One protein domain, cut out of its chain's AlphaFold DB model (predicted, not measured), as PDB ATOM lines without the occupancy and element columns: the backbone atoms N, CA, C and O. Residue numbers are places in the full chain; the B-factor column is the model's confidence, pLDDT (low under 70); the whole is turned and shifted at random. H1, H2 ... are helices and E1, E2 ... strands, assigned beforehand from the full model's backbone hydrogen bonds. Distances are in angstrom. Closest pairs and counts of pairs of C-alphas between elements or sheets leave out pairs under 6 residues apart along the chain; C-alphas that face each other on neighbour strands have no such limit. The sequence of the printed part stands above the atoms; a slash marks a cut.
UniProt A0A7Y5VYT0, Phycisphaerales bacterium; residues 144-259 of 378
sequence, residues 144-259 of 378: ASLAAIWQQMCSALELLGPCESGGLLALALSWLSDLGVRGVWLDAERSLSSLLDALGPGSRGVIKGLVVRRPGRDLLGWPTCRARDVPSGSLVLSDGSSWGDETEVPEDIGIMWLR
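AT A GLANCE: This is residues 144 to 259 of the 378 residues of a protein of Phycisphaerales bacterium (UniProt A0A7Y5VYT0). One twisted four-strand sheet has the helices H1 and H2 over one face, while the long unnamed stretches 212 to 234 and 240 to 253 loop out on the side away from them. H1 packs on the edge strand E4 with residues 144 to 154, H2 covers E1, and the short H4 is off the sheet. The 116 printed residues have four named helices and four named strands, in the order H1 H2 E1 H3 H4 E2 E3 E4; the sheet, E2 E3 E1 E4, is parallel and the class mixed. The whole is compact, radius of gyration of the C-alphas 13.5 A, with spans of 40 by 29 by 27 A.

HOW THE PARTS SIT: H1, residues 144 to 160, runs along E4, residues 254 to 258, at a height over the sheet of 9.4 A; their closest C-alphas, of Ala 147 and Met 256, are 4.8 A apart. H2, residues 165 to 178, on the same face, is close to H1 but not clearly touching, closest C-alphas Trp 150 and Ala 172, 7.8 A. E1, residues 184 to 188, is parallel to E4, with N 185 and O 254 2.9 A apart. H3, residues 192 to 196, touches H2, closest C-alphas Leu 195 and Gly 166, 5.6 A. H4, residues 201 to 205, is apart from H3. E2, residues 209 to 211, is parallel to E3, residues 235 to 239, with N 211 and O 237 2.9 A apart; E3 is parallel to E1, with N 186 and O 236 2.8 A apart. Every O i to N i+4 pair is within hydrogen-bond range in H2 and H3, 11 of 13 in H1, and 0 of 1 in H4, whose i+3 count is 0 of 2.

IN THESE COORDINATES: H1 begins at C-alpha 144, (-28.599, 17.315, -33.901), and is 25.1 A long; H2 is 20.0 A. E4, 13.0 A, ends at C-alpha 258, (-18.783, 25.632, -32.014).

THE WHOLE: The C-alphas farthest apart, of Leu 159 and Arg 217, are 40.6 A apart. The printed part has no cut. The links E2 to E3 and E3 to E4 are long. Mean pLDDT of the printed part is 72.3; 42 residues are under 70, among them 154 to 163 and 240 to 249.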
ATOM      1  N   ALA A 144     -28.310  17.127 -35.322       54.56
ATOM      2  CA  ALA A 144     -28.599  17.315 -33.901       54.56
ATOM      3  C   ALA A 144     -27.867  16.296 -33.002       54.56
ATOM      4  O   ALA A 144     -27.343  16.659 -31.950       54.56
ATOM      5  N   SER A 145     -27.772  15.032 -33.425       57.84
ATOM      6  CA  SER A 145     -27.044  13.988 -32.695       57.84
ATOM      7  C   SER A 145     -25.534  14.217 -32.741       57.84
ATOM      8  O   SER A 145     -24.847  14.028 -31.739       57.84
ATOM      9  N   LEU A 146     -25.011  14.673 -33.882       69.00
ATOM     10  CA  LEU A 146     -23.599  15.038 -34.023       69.00
ATOM     11  C   LEU A 146     -23.249  16.255 -33.165       69.00
ATOM     12  O   LEU A 146     -22.232  16.248 -32.474       69.00
ATOM     13  N   ALA A 147     -24.124  17.260 -33.136       63.94
ATOM     14  CA  ALA A 147     -23.975  18.417 -32.266       63.94
ATOM     15  C   ALA A 147     -23.949  18.005 -30.786       63.94
ATOM     16  O   ALA A 147     -23.113  18.508 -30.039       63.94
ATOM     17  N   ALA A 148     -24.799  17.065 -30.361       57.22
ATOM     18  CA  ALA A 148     -24.805  16.563 -28.987       57.22
ATOM     19  C   ALA A 148     -23.491  15.851 -28.610       57.22
ATOM     20  O   ALA A 148     -22.915  16.147 -27.562       57.22
ATOM     21  N   ILE A 149     -22.979  14.967 -29.474       66.50
ATOM     22  CA  ILE A 149     -21.694  14.278 -29.249       66.50
ATOM     23  C   ILE A 149     -20.542  15.289 -29.207       66.50
ATOM     24  O   ILE A 149     -19.696  15.233 -28.316       66.50
ATOM     25  N   TRP A 150     -20.543  16.272 -30.108       75.19
ATOM     26  CA  TRP A 150     -19.559  17.350 -30.085       75.19
ATOM     27  C   TRP A 150     -19.573  18.125 -28.768       75.19
ATOM     28  O   TRP A 150     -18.515  18.413 -28.211       75.19
ATOM     29  N   GLN A 151     -20.754  18.424 -28.217       64.50
ATOM     30  CA  GLN A 151     -20.842  19.092 -26.918       64.50
ATOM     31  C   GLN A 151     -20.278  18.240 -25.777       64.50
ATOM     32  O   GLN A 151     -19.650  18.786 -24.865       64.50
ATOM     33  N   GLN A 152     -20.446  16.916 -25.827       61.28
ATOM     34  CA  GLN A 152     -19.813  16.008 -24.868       61.28
ATOM     35  C   GLN A 152     -18.286  16.050 -25.002       61.28
ATOM     36  O   GLN A 152     -17.594  16.186 -23.994       61.28
ATOM     37  N   MET A 153     -17.762  16.035 -26.233       72.44
ATOM     38  CA  MET A 153     -16.325  16.181 -26.494       72.44
ATOM     39  C   MET A 153     -15.791  17.517 -25.964       72.44
ATOM     40  O   MET A 153     -14.799  17.533 -25.241       72.44
ATOM     41  N   CYS A 154     -16.466  18.636 -26.241       69.62
ATOM     42  CA  CYS A 154     -16.077  19.943 -25.706       69.62
ATOM     43  C   CYS A 154     -16.096  19.978 -24.172       69.62
ATOM     44  O   CYS A 154     -15.196  20.560 -23.573       69.62
ATOM     45  N   SER A 155     -17.086  19.345 -23.537       60.06
ATOM     46  CA  SER A 155     -17.179  19.259 -22.072       60.06
ATOM     47  C   SER A 155     -16.054  18.414 -21.470       60.06
ATOM     48  O   SER A 155     -15.514  18.763 -20.425       60.06
ATOM     49  N   ALA A 156     -15.645  17.334 -22.139       63.09
ATOM     50  CA  ALA A 156     -14.487  16.547 -21.724       63.09
ATOM     51  C   ALA A 156     -13.175  17.335 -21.888       63.09
ATOM     52  O   ALA A 156     -12.333  17.327 -20.992       63.09
ATOM     53  N   LEU A 157     -13.017  18.068 -22.995       69.06
ATOM     54  CA  LEU A 157     -11.846  18.916 -23.246       69.06
ATOM     55  C   LEU A 157     -11.716  20.051 -22.218       69.06
ATOM     56  O   LEU A 157     -10.602  20.401 -21.837       69.06
ATOM     57  N   GLU A 158     -12.829  20.583 -21.705       64.06
ATOM     58  CA  GLU A 158     -12.816  21.578 -20.620       64.06
ATOM     59  C   GLU A 158     -12.153  21.086 -19.337       64.06
ATOM     60  O   GLU A 158     -11.519  21.881 -18.642       64.06
ATOM     61  N   LEU A 159     -12.269  19.792 -19.029       55.44
ATOM     62  CA  LEU A 159     -11.621  19.203 -17.858       55.44
ATOM     63  C   LEU A 159     -10.093  19.192 -17.994       55.44
ATOM     64  O   LEU A 159      -9.391  19.159 -16.986       55.44
ATOM     65  N   LEU A 160      -9.578  19.243 -19.226       62.22
ATOM     66  CA  LEU A 160      -8.146  19.222 -19.522       62.22
ATOM     67  C   LEU A 160      -7.521  20.627 -19.534       62.22
ATOM     68  O   LEU A 160      -6.314  20.757 -19.333       62.22
ATOM     69  N   GLY A 161      -8.318  21.682 -19.741       59.00
ATOM     70  CA  GLY A 161      -7.856  23.070 -19.714       59.00
ATOM     71  C   GLY A 161      -8.453  23.953 -20.818       59.00
ATOM     72  O   GLY A 161      -9.344  23.536 -21.555       59.00
ATOM     73  N   PRO A 162      -7.997  25.215 -20.937       61.00
ATOM     74  CA  PRO A 162      -8.476  26.121 -21.974       61.00
ATOM     75  C   PRO A 162      -8.029  25.655 -23.367       61.00
ATOM     76  O   PRO A 162      -6.844  25.433 -23.602       61.00
ATOM     77  N   CYS A 163      -8.971  25.576 -24.309       65.00
ATOM     78  CA  CYS A 163      -8.691  25.256 -25.708       65.00
ATOM     79  C   CYS A 163      -8.753  26.512 -26.589       65.00
ATOM     80  O   CYS A 163      -9.636  27.360 -26.433       65.00
ATOM     81  N   GLU A 164      -7.842  26.623 -27.557       70.69
ATOM     82  CA  GLU A 164      -7.892  27.687 -28.560       70.69
ATOM     83  C   GLU A 164      -9.019  27.432 -29.572       70.69
ATOM     84  O   GLU A 164      -9.184  26.321 -30.079       70.69
ATOM     85  N   SER A 165      -9.790  28.475 -29.905       68.38
ATOM     86  CA  SER A 165     -10.946  28.379 -30.817       68.38
ATOM     87  C   SER A 165     -10.579  27.822 -32.199       68.38
ATOM     88  O   SER A 165     -11.375  27.106 -32.798       68.38
ATOM     89  N   GLY A 166      -9.367  28.113 -32.681       70.50
ATOM     90  CA  GLY A 166      -8.847  27.578 -33.938       70.50
ATOM     91  C   GLY A 166      -8.603  26.070 -33.903       70.50
ATOM     92  O   GLY A 166      -9.029  25.359 -34.810       70.50
ATOM     93  N   GLY A 167      -7.991  25.568 -32.825       72.94
ATOM     94  CA  GLY A 167      -7.743  24.135 -32.642       72.94
ATOM     95  C   GLY A 167      -9.036  23.323 -32.542       72.94
ATOM     96  O   GLY A 167      -9.133  22.241 -33.112       72.94
ATOM     97  N   LEU A 168     -10.065  23.873 -31.894       75.88
ATOM     98  CA  LEU A 168     -11.385  23.235 -31.816       75.88
ATOM     99  C   LEU A 168     -12.096  23.199 -33.158       75.88
ATOM    100  O   LEU A 168     -12.716  22.195 -33.486       75.88
ATOM    101  N   LEU A 169     -12.015  24.282 -33.932       77.56
ATOM    102  CA  LEU A 169     -12.579  24.315 -35.274       77.56
ATOM    103  C   LEU A 169     -11.865  23.300 -36.179       77.56
ATOM    104  O   LEU A 169     -12.535  22.543 -36.869       77.56
ATOM    105  N   ALA A 170     -10.532  23.219 -36.133       77.44
ATOM    106  CA  ALA A 170      -9.778  22.210 -36.878       77.44
ATOM    107  C   ALA A 170     -10.170  20.776 -36.472       77.44
ATOM    108  O   ALA A 170     -10.395  19.935 -37.342       77.44
ATOM    109  N   LEU A 171     -10.326  20.516 -35.169       79.94
ATOM    110  CA  LEU A 171     -10.785  19.228 -34.651       79.94
ATOM    111  C   LEU A 171     -12.212  18.897 -35.114       79.94
ATOM    112  O   LEU A 171     -12.454  17.781 -35.564       79.94
ATOM    113  N   ALA A 172     -13.138  19.861 -35.055       80.50
ATOM    114  CA  ALA A 172     -14.516  19.691 -35.517       80.50
ATOM    115  C   ALA A 172     -14.561  19.331 -37.003       80.50
ATOM    116  O   ALA A 172     -15.269  18.413 -37.403       80.50
ATOM    117  N   LEU A 173     -13.782  20.044 -37.818       79.06
ATOM    118  CA  LEU A 173     -13.709  19.824 -39.259       79.06
ATOM    119  C   LEU A 173     -13.093  18.467 -39.602       79.06
ATOM    120  O   LEU A 173     -13.626  17.782 -40.468       79.06
ATOM    121  N   SER A 174     -12.013  18.069 -38.918       77.12
ATOM    122  CA  SER A 174     -11.414  16.738 -39.085       77.12
ATOM    123  C   SER A 174     -12.423  15.653 -38.733       77.12
ATOM    124  O   SER A 174     -12.665  14.757 -39.531       77.12
ATOM    125  N   TRP A 175     -13.088  15.785 -37.585       81.94
ATOM    126  CA  TRP A 175     -14.056  14.806 -37.110       81.94
ATOM    127  C   TRP A 175     -15.265  14.667 -38.045       81.94
ATOM    128  O   TRP A 175     -15.652  13.557 -38.400       81.94
ATOM    129  N   LEU A 176     -15.839  15.784 -38.504       77.75
ATOM    130  CA  LEU A 176     -16.946  15.765 -39.467       77.75
ATOM    131  C   LEU A 176     -16.527  15.197 -40.829       77.75
ATOM    132  O   LEU A 176     -17.319  14.498 -41.464       77.75
ATOM    133  N   SER A 177     -15.297  15.488 -41.265       74.50
ATOM    134  CA  SER A 177     -14.717  14.938 -42.492       74.50
ATOM    135  C   SER A 177     -14.532  13.423 -42.400       74.50
ATOM    136  O   SER A 177     -14.933  12.719 -43.323       74.50
ATOM    137  N   ASP A 178     -13.985  12.921 -41.290       71.75
ATOM    138  CA  ASP A 178     -13.773  11.485 -41.054       71.75
ATOM    139  C   ASP A 178     -15.097  10.711 -41.008       71.75
ATOM    140  O   ASP A 178     -15.185   9.585 -41.488       71.75
ATOM    141  N   LEU A 179     -16.158  11.338 -40.491       72.31
ATOM    142  CA  LEU A 179     -17.510  10.775 -40.492       72.31
ATOM    143  C   LEU A 179     -18.236  10.898 -41.847       72.31
ATOM    144  O   LEU A 179     -19.355  10.404 -41.983       72.31
ATOM    145  N   GLY A 180     -17.652  11.582 -42.839       70.75
ATOM    146  CA  GLY A 180     -18.268  11.803 -44.152       70.75
ATOM    147  C   GLY A 180     -19.554  12.639 -44.110       70.75
ATOM    148  O   GLY A 180     -20.385  12.547 -45.019       70.75
ATOM    149  N   VAL A 181     -19.744  13.434 -43.054       71.06
ATOM    150  CA  VAL A 181     -20.997  14.149 -42.793       71.06
ATOM    151  C   VAL A 181     -21.165  15.310 -43.770       71.06
ATOM    152  O   VAL A 181     -20.241  16.077 -44.043       71.06
ATOM    153  N   ARG A 182     -22.388  15.461 -44.278       73.94
ATOM    154  CA  ARG A 182     -22.815  16.541 -45.171       73.94
ATOM    155  C   ARG A 182     -23.987  17.291 -44.550       73.94
ATOM    156  O   ARG A 182     -24.652  16.771 -43.663       73.94
ATOM    157  N   GLY A 183     -24.228  18.505 -45.028       77.25
ATOM    158  CA  GLY A 183     -25.368  19.311 -44.591       77.25
ATOM    159  C   GLY A 183     -25.233  19.812 -43.155       77.25
ATOM    160  O   GLY A 183     -26.179  19.756 -42.374       77.25
ATOM    161  N   VAL A 184     -24.036  20.267 -42.784       82.62
ATOM    162  CA  VAL A 184     -23.767  20.782 -41.441       82.62
ATOM    163  C   VAL A 184     -23.419  22.256 -41.505       82.62
ATOM    164  O   VAL A 184     -22.514  22.687 -42.217       82.62
ATOM    165  N   TRP A 185     -24.118  23.042 -40.703       83.69
ATOM    166  CA  TRP A 185     -23.782  24.432 -40.474       83.69
ATOM    167  C   TRP A 185     -23.061  24.566 -39.132       83.69
ATOM    168  O   TRP A 185     -23.666  24.427 -38.073       83.69
ATOM    169  N   LEU A 186     -21.761  24.851 -39.175       83.38
ATOM    170  CA  LEU A 186     -20.967  25.204 -38.003       83.38
ATOM    171  C   LEU A 186     -21.179  26.681 -37.631       83.38
ATOM    172  O   LEU A 186     -20.769  27.560 -38.384       83.38
ATOM    173  N   ASP A 187     -21.780  26.978 -36.477       80.00
ATOM    174  CA  ASP A 187     -21.900  28.356 -35.961       80.00
ATOM    175  C   ASP A 187     -20.939  28.569 -34.796       80.00
ATOM    176  O   ASP A 187     -21.030  27.890 -33.773       80.00
ATOM    177  N   ALA A 188     -20.000  29.498 -34.952       76.69
ATOM    178  CA  ALA A 188     -18.951  29.732 -33.976       76.69
ATOM    179  C   ALA A 188     -19.171  31.003 -33.137       76.69
ATOM    180  O   ALA A 188     -19.787  31.989 -33.551       76.69
ATOM    181  N   GLU A 189     -18.618  30.997 -31.921       67.50
ATOM    182  CA  GLU A 189     -18.710  32.129 -30.989       67.50
ATOM    183  C   GLU A 189     -17.867  33.344 -31.397       67.50
ATOM    184  O   GLU A 189     -18.226  34.485 -31.096       67.50
ATOM    185  N   ARG A 190     -16.719  33.102 -32.034       68.44
ATOM    186  CA  ARG A 190     -15.770  34.150 -32.420       68.44
ATOM    187  C   ARG A 190     -16.080  34.698 -33.799       68.44
ATOM    188  O   ARG A 190     -16.728  34.030 -34.592       68.44
ATOM    189  N   SER A 191     -15.566  35.893 -34.084       73.44
ATOM    190  CA  SER A 191     -15.679  36.464 -35.422       73.44
ATOM    191  C   SER A 191     -15.054  35.534 -36.454       73.44
ATOM    192  O   SER A 191     -13.988  34.954 -36.219       73.44
ATOM    193  N   LEU A 192     -15.696  35.447 -37.619       75.50
ATOM    194  CA  LEU A 192     -15.210  34.660 -38.749       75.50
ATOM    195  C   LEU A 192     -13.738  34.958 -39.064       75.50
ATOM    196  O   LEU A 192     -12.964  34.031 -39.258       75.50
ATOM    197  N   SER A 193     -13.313  36.225 -39.018       73.81
ATOM    198  CA  SER A 193     -11.912  36.617 -39.235       73.81
ATOM    199  C   SER A 193     -10.916  35.848 -38.357       73.81
ATOM    200  O   SER A 193     -10.000  35.222 -38.879       73.81
ATOM    201  N   SER A 194     -11.127  35.815 -37.038       72.25
ATOM    202  CA  SER A 194     -10.216  35.146 -36.100       72.25
ATOM    203  C   SER A 194     -10.207  33.625 -36.247       72.25
ATOM    204  O   SER A 194      -9.227  32.977 -35.893       72.25
ATOM    205  N   LEU A 195     -11.309  33.043 -36.718       73.75
ATOM    206  CA  LEU A 195     -11.416  31.603 -36.952       73.75
ATOM    207  C   LEU A 195     -10.719  31.200 -38.247       73.75
ATOM    208  O   LEU A 195     -10.006  30.203 -38.275       73.75
ATOM    209  N   LEU A 196     -10.912  31.992 -39.301       75.81
ATOM    210  CA  LEU A 196     -10.315  31.757 -40.609       75.81
ATOM    211  C   LEU A 196      -8.795  31.922 -40.584       75.81
ATOM    212  O   LEU A 196      -8.115  31.136 -41.231       75.81
ATOM    213  N   ASP A 197      -8.262  32.862 -39.798       71.06
ATOM    214  CA  ASP A 197      -6.811  33.005 -39.595       71.06
ATOM    215  C   ASP A 197      -6.180  31.750 -38.967       71.06
ATOM    216  O   ASP A 197      -5.013  31.446 -39.206       71.06
ATOM    217  N   ALA A 198      -6.954  31.000 -38.179       66.00
ATOM    218  CA  ALA A 198      -6.502  29.765 -37.550       66.00
ATOM    219  C   ALA A 198      -6.686  28.519 -38.436       66.00
ATOM    220  O   ALA A 198      -6.163  27.450 -38.120       66.00
ATOM    221  N   LEU A 199      -7.429  28.635 -39.539       67.06
ATOM    222  CA  LEU A 199      -7.617  27.559 -40.500       67.06
ATOM    223  C   LEU A 199      -6.462  27.543 -41.504       67.06
ATOM    224  O   LEU A 199      -6.242  28.495 -42.247       67.06
ATOM    225  N   GLY A 200      -5.745  26.421 -41.567       59.84
ATOM    226  CA  GLY A 200      -4.710  26.214 -42.579       59.84
ATOM    227  C   GLY A 200      -5.273  26.153 -44.014       59.84
ATOM    228  O   GLY A 200      -6.481  26.050 -44.222       59.84
ATOM    229  N   PRO A 201      -4.413  26.146 -45.047       56.53
ATOM    230  CA  PRO A 201      -4.845  26.146 -46.451       56.53
ATOM    231  C   PRO A 201      -5.741  24.956 -46.854       56.53
ATOM    232  O   PRO A 201      -6.520  25.067 -47.799       56.53
ATOM    233  N   GLY A 202      -5.645  23.824 -46.143       58.09
ATOM    234  CA  GLY A 202      -6.370  22.583 -46.443       58.09
ATOM    235  C   GLY A 202      -7.879  22.617 -46.166       58.09
ATOM    236  O   GLY A 202      -8.622  21.824 -46.739       58.09
ATOM    237  N   SER A 203      -8.373  23.556 -45.354       63.22
ATOM    238  CA  SER A 203      -9.786  23.606 -44.932       63.22
ATOM    239  C   SER A 203     -10.737  24.117 -46.023       63.22
ATOM    240  O   SER A 203     -11.953  23.941 -45.919       63.22
ATOM    241  N   ARG A 204     -10.201  24.726 -47.093       63.97
ATOM    242  CA  ARG A 204     -10.972  25.272 -48.229       63.97
ATOM    243  C   ARG A 204     -11.689  24.212 -49.069       63.97
ATOM    244  O   ARG A 204     -12.646  24.540 -49.756       63.97
ATOM    245  N   GLY A 205     -11.247  22.954 -49.020       63.88
ATOM    246  CA  GLY A 205     -11.931  21.851 -49.710       63.88
ATOM    247  C   GLY A 205     -13.187  21.358 -48.983       63.88
ATOM    248  O   GLY A 205     -14.090  20.811 -49.618       63.88
ATOM    249  N   VAL A 206     -13.239  21.578 -47.667       70.56
ATOM    250  CA  VAL A 206     -14.242  21.011 -46.757       70.56
ATOM    251  C   VAL A 206     -15.380  22.008 -46.514       70.56
ATOM    252  O   VAL A 206     -16.545  21.652 -46.663       70.56
ATOM    253  N   ILE A 207     -15.061  23.277 -46.235       79.25
ATOM    254  CA  ILE A 207     -16.062  24.338 -46.036       79.25
ATOM    255  C   ILE A 207     -16.455  24.939 -47.395       79.25
ATOM    256  O   ILE A 207     -15.615  25.486 -48.107       79.25
ATOM    257  N   LYS A 208     -17.742  24.870 -47.754       81.00
ATOM    258  CA  LYS A 208     -18.279  25.380 -49.031       81.00
ATOM    259  C   LYS A 208     -18.484  26.888 -49.062       81.00
ATOM    260  O   LYS A 208     -18.538  27.456 -50.148       81.00
ATOM    261  N   GLY A 209     -18.584  27.528 -47.903       84.88
ATOM    262  CA  GLY A 209     -18.731  28.972 -47.801       84.88
ATOM    263  C   GLY A 209     -19.087  29.434 -46.398       84.88
ATOM    264  O   GLY A 209     -19.221  28.633 -45.469       84.88
ATOM    265  N   LEU A 210     -19.222  30.748 -46.268       87.81
ATOM    266  CA  LEU A 210     -19.564  31.417 -45.026       87.81
ATOM    267  C   LEU A 210     -21.008  31.903 -45.070       87.81
ATOM    268  O   LEU A 210     -21.419  32.559 -46.030       87.81
ATOM    269  N   VAL A 211     -21.766  31.618 -44.020       86.50
ATOM    270  CA  VAL A 211     -23.092  32.206 -43.846       86.50
ATOM    271  C   VAL A 211     -22.912  33.551 -43.166       86.50
ATOM    272  O   VAL A 211     -22.255  33.638 -42.133       86.50
ATOM    273  N   VAL A 212     -23.466  34.605 -43.761       83.81
ATOM    274  CA  VAL A 212     -23.411  35.972 -43.237       83.81
ATOM    275  C   VAL A 212     -24.749  36.671 -43.447       83.81
ATOM    276  O   VAL A 212     -25.504  36.376 -44.372       83.81
ATOM    277  N   ARG A 213     -25.037  37.675 -42.615       76.81
ATOM    278  CA  ARG A 213     -26.315  38.399 -42.672       76.81
ATOM    279  C   ARG A 213     -26.517  39.203 -43.964       76.81
ATOM    280  O   ARG A 213     -27.641  39.357 -44.437       76.81
ATOM    281  N   ARG A 214     -25.445  39.778 -44.508       77.62
ATOM    282  CA  ARG A 214     -25.459  40.572 -45.746       77.62
ATOM    283  C   ARG A 214     -24.373  40.031 -46.673       77.62
ATOM    284  O   ARG A 214     -23.239  40.498 -46.567       77.62
ATOM    285  N   PRO A 215     -24.678  39.033 -47.519       75.19
ATOM    286  CA  PRO A 215     -23.688  38.513 -48.450       75.19
ATOM    287  C   PRO A 215     -23.302  39.596 -49.456       75.19
ATOM    288  O   PRO A 215     -24.099  40.477 -49.796       75.19
ATOM    289  N   GLY A 216     -22.064  39.524 -49.921       74.00
ATOM    290  CA  GLY A 216     -21.494  40.460 -50.878       74.00
ATOM    291  C   GLY A 216     -20.394  39.772 -51.671       74.00
ATOM    292  O   GLY A 216     -20.569  38.647 -52.127       74.00
ATOM    293  N   ARG A 217     -19.246  40.439 -51.825       71.12
ATOM    294  CA  ARG A 217     -18.030  39.774 -52.321       71.12
ATOM    295  C   ARG A 217     -17.465  38.828 -51.262       71.12
ATOM    296  O   ARG A 217     -17.767  38.978 -50.080       71.12
ATOM    297  N   ASP A 218     -16.620  37.904 -51.706       78.25
ATOM    298  CA  ASP A 218     -15.931  36.940 -50.854       78.25
ATOM    299  C   ASP A 218     -15.297  37.596 -49.620       78.25
ATOM    300  O   ASP A 218     -14.554  38.578 -49.721       78.25
ATOM    301  N   LEU A 219     -15.563  37.027 -48.444       74.56
ATOM    302  CA  LEU A 219     -14.949  37.456 -47.192       74.56
ATOM    303  C   LEU A 219     -13.633  36.697 -47.024       74.56
ATOM    304  O   LEU A 219     -13.636  35.481 -46.866       74.56
ATOM    305  N   LEU A 220     -12.500  37.403 -47.083       74.94
ATOM    306  CA  LEU A 220     -11.162  36.794 -46.994       74.94
ATOM    307  C   LEU A 220     -10.930  35.677 -48.041       74.94
ATOM    308  O   LEU A 220     -10.217  34.703 -47.796       74.94
ATOM    309  N   GLY A 221     -11.543  35.821 -49.222       76.94
ATOM    310  CA  GLY A 221     -11.465  34.843 -50.314       76.94
ATOM    311  C   GLY A 221     -12.367  33.616 -50.139       76.94
ATOM    312  O   GLY A 221     -12.179  32.632 -50.849       76.94
ATOM    313  N   TRP A 222     -13.313  33.656 -49.196       82.25
ATOM    314  CA  TRP A 222     -14.347  32.640 -49.025       82.25
ATOM    315  C   TRP A 222     -15.692  33.121 -49.576       82.25
ATOM    316  O   TRP A 222     -16.093  34.248 -49.264       82.25
ATOM    317  N   PRO A 223     -16.425  32.279 -50.325       85.12
ATOM    318  CA  PRO A 223     -17.748  32.634 -50.824       85.12
ATOM    319  C   PRO A 223     -18.710  32.855 -49.655       85.12
ATOM    320  O   PRO A 223     -18.662  32.139 -48.653       85.12
ATOM    321  N   THR A 224     -19.585  33.853 -49.781       87.31
ATOM    322  CA  THR A 224     -20.563  34.209 -48.743       87.31
ATOM    323  C   THR A 224     -21.991  34.001 -49.237       87.31
ATOM    324  O   THR A 224     -22.294  34.264 -50.397       87.31
ATOM    325  N   CYS A 225     -22.880  33.544 -48.358       86.06
ATOM    326  CA  CYS A 225     -24.300  33.335 -48.656       86.06
ATOM    327  C   CYS A 225     -25.181  33.724 -47.458       86.06
ATOM    328  O   CYS A 225     -24.681  33.893 -46.342       86.06
ATOM    329  N   ARG A 226     -26.493  33.902 -47.675       84.62
ATOM    330  CA  ARG A 226     -27.465  33.973 -46.566       84.62
ATOM    331  C   ARG A 226     -27.801  32.561 -46.107       84.62
ATOM    332  O   ARG A 226     -27.662  31.618 -46.876       84.62
ATOM    333  N   ALA A 227     -28.340  32.439 -44.896       78.44
ATOM    334  CA  ALA A 227     -28.778  31.157 -44.342       78.44
ATOM    335  C   ALA A 227     -29.742  30.397 -45.275       78.44
ATOM    336  O   ALA A 227     -29.539  29.214 -45.524       78.44
ATOM    337  N   ARG A 228     -30.710  31.106 -45.873       76.31
ATOM    338  CA  ARG A 228     -31.689  30.540 -46.820       76.31
ATOM    339  C   ARG A 228     -31.086  30.038 -48.139       76.31
ATOM    340  O   ARG A 228     -31.714  29.252 -48.832       76.31
ATOM    341  N   ASP A 229     -29.891  30.517 -48.485       83.06
ATOM    342  CA  ASP A 229     -29.213  30.225 -49.752       83.06
ATOM    343  C   ASP A 229     -28.116  29.157 -49.576       83.06
ATOM    344  O   ASP A 229     -27.352  28.891 -50.506       83.06
ATOM    345  N   VAL A 230     -27.994  28.569 -48.377       82.19
ATOM    346  CA  VAL A 230     -27.024  27.504 -48.107       82.19
ATOM    347  C   VAL A 230     -27.368  26.296 -48.982       82.19
ATOM    348  O   VAL A 230     -28.476  25.770 -48.873       82.19
ATOM    349  N   PRO A 231     -26.450  25.819 -49.843       78.94
ATOM    350  CA  PRO A 231     -26.753  24.679 -50.692       78.94
ATOM    351  C   PRO A 231     -26.915  23.412 -49.852       78.94
ATOM    352  O   PRO A 231     -26.075  23.127 -48.992       78.94
ATOM    353  N   SER A 232     -27.949  22.633 -50.159       76.62
ATOM    354  CA  SER A 232     -28.222  21.329 -49.551       76.62
ATOM    355  C   SER A 232     -26.968  20.449 -49.468       76.62
ATOM    356  O   SER A 232     -26.136  20.423 -50.383       76.62
ATOM    357  N   GLY A 233     -26.791  19.763 -48.338       73.69
ATOM    358  CA  GLY A 233     -25.630  18.898 -48.107       73.69
ATOM    359  C   GLY A 233     -24.279  19.622 -47.963       73.69
ATOM    360  O   GLY A 233     -23.239  18.963 -47.874       73.69
ATOM    361  N   SER A 234     -24.240  20.955 -47.908       81.25
ATOM    362  CA  SER A 234     -22.985  21.696 -47.723       81.25
ATOM    363  C   SER A 234     -22.522  21.713 -46.271       81.25
ATOM    364  O   SER A 234     -23.330  21.715 -45.346       81.25
ATOM    365  N   LEU A 235     -21.205  21.791 -46.078       84.56
ATOM    366  CA  LEU A 235     -20.628  22.238 -44.817       84.56
ATOM    367  C   LEU A 235     -20.359  23.743 -44.907       84.56
ATOM    368  O   LEU A 235     -19.565  24.174 -45.748       84.56
ATOM    369  N   VAL A 236     -20.998  24.539 -44.058       86.12
ATOM    370  CA  VAL A 236     -20.832  26.002 -44.030       86.12
ATOM    371  C   VAL A 236     -20.464  26.487 -42.634       86.12
ATOM    372  O   VAL A 236     -20.758  25.822 -41.643       86.12
ATOM    373  N   LEU A 237     -19.805  27.643 -42.556       87.19
ATOM    374  CA  LEU A 237     -19.369  28.253 -41.298       87.19
ATOM    375  C   LEU A 237     -20.020  29.629 -41.121       87.19
ATOM    376  O   LEU A 237     -20.076  30.417 -42.059       87.19
ATOM    377  N   SER A 238     -20.458  29.960 -39.916       85.44
ATOM    378  CA  SER A 238     -20.836  31.322 -39.534       85.44
ATOM    379  C   SER A 238     -20.186  31.723 -38.228       85.44
ATOM    380  O   SER A 238     -19.644  30.904 -37.483       85.44
ATOM    381  N   ASP A 239     -20.319  33.005 -37.924       75.75
ATOM    382  CA  ASP A 239     -20.371  33.454 -36.548       75.75
ATOM    383  C   ASP A 239     -21.799  33.887 -36.188       75.75
ATOM    384  O   ASP A 239     -22.645  34.150 -37.058       75.75
ATOM    385  N   GLY A 240     -22.060  33.999 -34.886       67.19
ATOM    386  CA  GLY A 240     -23.380  34.348 -34.361       67.19
ATOM    387  C   GLY A 240     -23.968  35.685 -34.852       67.19
ATOM    388  O   GLY A 240     -25.117  35.985 -34.528       67.19
ATOM    389  N   SER A 241     -23.227  36.499 -35.619       66.44
ATOM    390  CA  SER A 241     -23.734  37.731 -36.248       66.44
ATOM    391  C   SER A 241     -24.612  37.479 -37.484       66.44
ATOM    392  O   SER A 241     -25.287  38.389 -37.974       66.44
ATOM    393  N   SER A 242     -24.627  36.238 -37.965       66.44
ATOM    394  CA  SER A 242     -25.320  35.812 -39.187       66.44
ATOM    395  C   SER A 242     -26.826  35.617 -38.992       66.44
ATOM    396  O   SER A 242     -27.579  35.617 -39.964       66.44
ATOM    397  N   TRP A 243     -27.265  35.518 -37.736       64.31
ATOM    398  CA  TRP A 243     -28.653  35.311 -37.331       64.31
ATOM    399  C   TRP A 243     -29.458  36.627 -37.311       64.31
ATOM    400  O   TRP A 243     -28.997  37.668 -36.831       64.31
ATOM    401  N   GLY A 244     -30.691  36.592 -37.819       57.25
ATOM    402  CA  GLY A 244     -31.632  37.717 -37.882       57.25
ATOM    403  C   GLY A 244     -33.081  37.299 -38.181       57.25
ATOM    404  O   GLY A 244     -33.398  36.115 -38.218       57.25
ATOM    405  N   ASP A 245     -33.955  38.279 -38.424       48.16
ATOM    406  CA  ASP A 245     -35.422  38.113 -38.548       48.16
ATOM    407  C   ASP A 245     -35.882  37.311 -39.798       48.16
ATOM    408  O   ASP A 245     -37.067  37.098 -40.009       48.16
ATOM    409  N   GLU A 246     -34.939  36.865 -40.631       53.94
ATOM    410  CA  GLU A 246     -35.145  36.195 -41.924       53.94
ATOM    411  C   GLU A 246     -34.353  34.872 -42.042       53.94
ATOM    412  O   GLU A 246     -34.069  34.391 -43.142       53.94
ATOM    413  N   THR A 247     -33.914  34.303 -40.916       61.22
ATOM    414  CA  THR A 247     -33.023  33.130 -40.920       61.22
ATOM    415  C   THR A 247     -33.828  31.843 -41.082       61.22
ATOM    416  O   THR A 247     -34.111  31.153 -40.109       61.22
ATOM    417  N   GLU A 248     -34.212  31.526 -42.314       64.88
ATOM    418  CA  GLU A 248     -34.671  30.182 -42.667       64.88
ATOM    419  C   GLU A 248     -33.453  29.305 -42.938       64.88
ATOM    420  O   GLU A 248     -32.619  29.627 -43.788       64.88
ATOM    421  N   VAL A 249     -33.332  28.227 -42.171       68.44
ATOM    422  CA  VAL A 249     -32.321  27.193 -42.390       68.44
ATOM    423  C   VAL A 249     -32.969  26.104 -43.242       68.44
ATOM    424  O   VAL A 249     -34.071  25.681 -42.885       68.44
ATOM    425  N   PRO A 250     -32.341  25.658 -44.344       70.12
ATOM    426  CA  PRO A 250     -32.860  24.535 -45.117       70.12
ATOM    427  C   PRO A 250     -33.056  23.303 -44.222       70.12
ATOM    428  O   PRO A 250     -32.224  23.037 -43.357       70.12
ATOM    429  N   GLU A 251     -34.147  22.558 -44.413       66.00
ATOM    430  CA  GLU A 251     -34.531  21.443 -43.525       66.00
ATOM    431  C   GLU A 251     -33.473  20.332 -43.439       66.00
ATOM    432  O   GLU A 251     -33.374  19.634 -42.429       66.00
ATOM    433  N   ASP A 252     -32.664  20.181 -44.485       66.31
ATOM    434  CA  ASP A 252     -31.594  19.192 -44.596       66.31
ATOM    435  C   ASP A 252     -30.238  19.685 -44.057       66.31
ATOM    436  O   ASP A 252     -29.272  18.922 -44.016       66.31
ATOM    437  N   ILE A 253     -30.153  20.954 -43.643       71.38
ATOM    438  CA  ILE A 253     -28.973  21.535 -43.008       71.38
ATOM    439  C   ILE A 253     -29.193  21.560 -41.508       71.38
ATOM    440  O   ILE A 253     -30.053  22.275 -40.992       71.38
ATOM    441  N   GLY A 254     -28.357  20.844 -40.772       71.31
ATOM    442  CA  GLY A 254     -28.415  20.909 -39.325       71.31
ATOM    443  C   GLY A 254     -27.237  21.641 -38.707       71.31
ATOM    444  O   GLY A 254     -26.106  21.616 -39.191       71.31
ATOM    445  N   ILE A 255     -27.541  22.354 -37.630       74.44
ATOM    446  CA  ILE A 255     -26.631  23.334 -37.050       74.44
ATOM    447  C   ILE A 255     -25.863  22.701 -35.898       74.44
ATOM    448  O   ILE A 255     -26.448  22.125 -34.978       74.44
ATOM    449  N   MET A 256     -24.549  22.865 -35.925       76.25
ATOM    450  CA  MET A 256     -23.632  22.431 -34.888       76.25
ATOM    451  C   MET A 256     -22.887  23.647 -34.335       76.25
ATOM    452  O   MET A 256     -22.201  24.378 -35.044       76.25
ATOM    453  N   TRP A 257     -23.040  23.871 -33.036       72.19
ATOM    454  CA  TRP A 257     -22.554  25.073 -32.367       72.19
ATOM    455  C   TRP A 257     -21.126  24.864 -31.861       72.19
ATOM    456  O   TRP A 257     -20.863  24.012 -31.008       72.19
ATOM    457  N   LEU A 258     -20.191  25.653 -32.380       70.00
ATOM    458  CA  LEU A 258     -18.783  25.632 -32.014       70.00
ATOM    459  C   LEU A 258     -18.550  26.527 -30.795       70.00
ATOM    460  O   LEU A 258     -18.308  27.734 -30.885       70.00
ATOM    461  N   ARG A 259     -18.637  25.888 -29.628       68.19
ATOM    462  CA  ARG A 259     -18.320  26.470 -28.327       68.19
ATOM    463  C   ARG A 259     -16.812  26.470 -28.102       68.19
ATOM    464  O   ARG A 259     -16.145  25.471 -28.364       68.19
TER     465      ARG A 259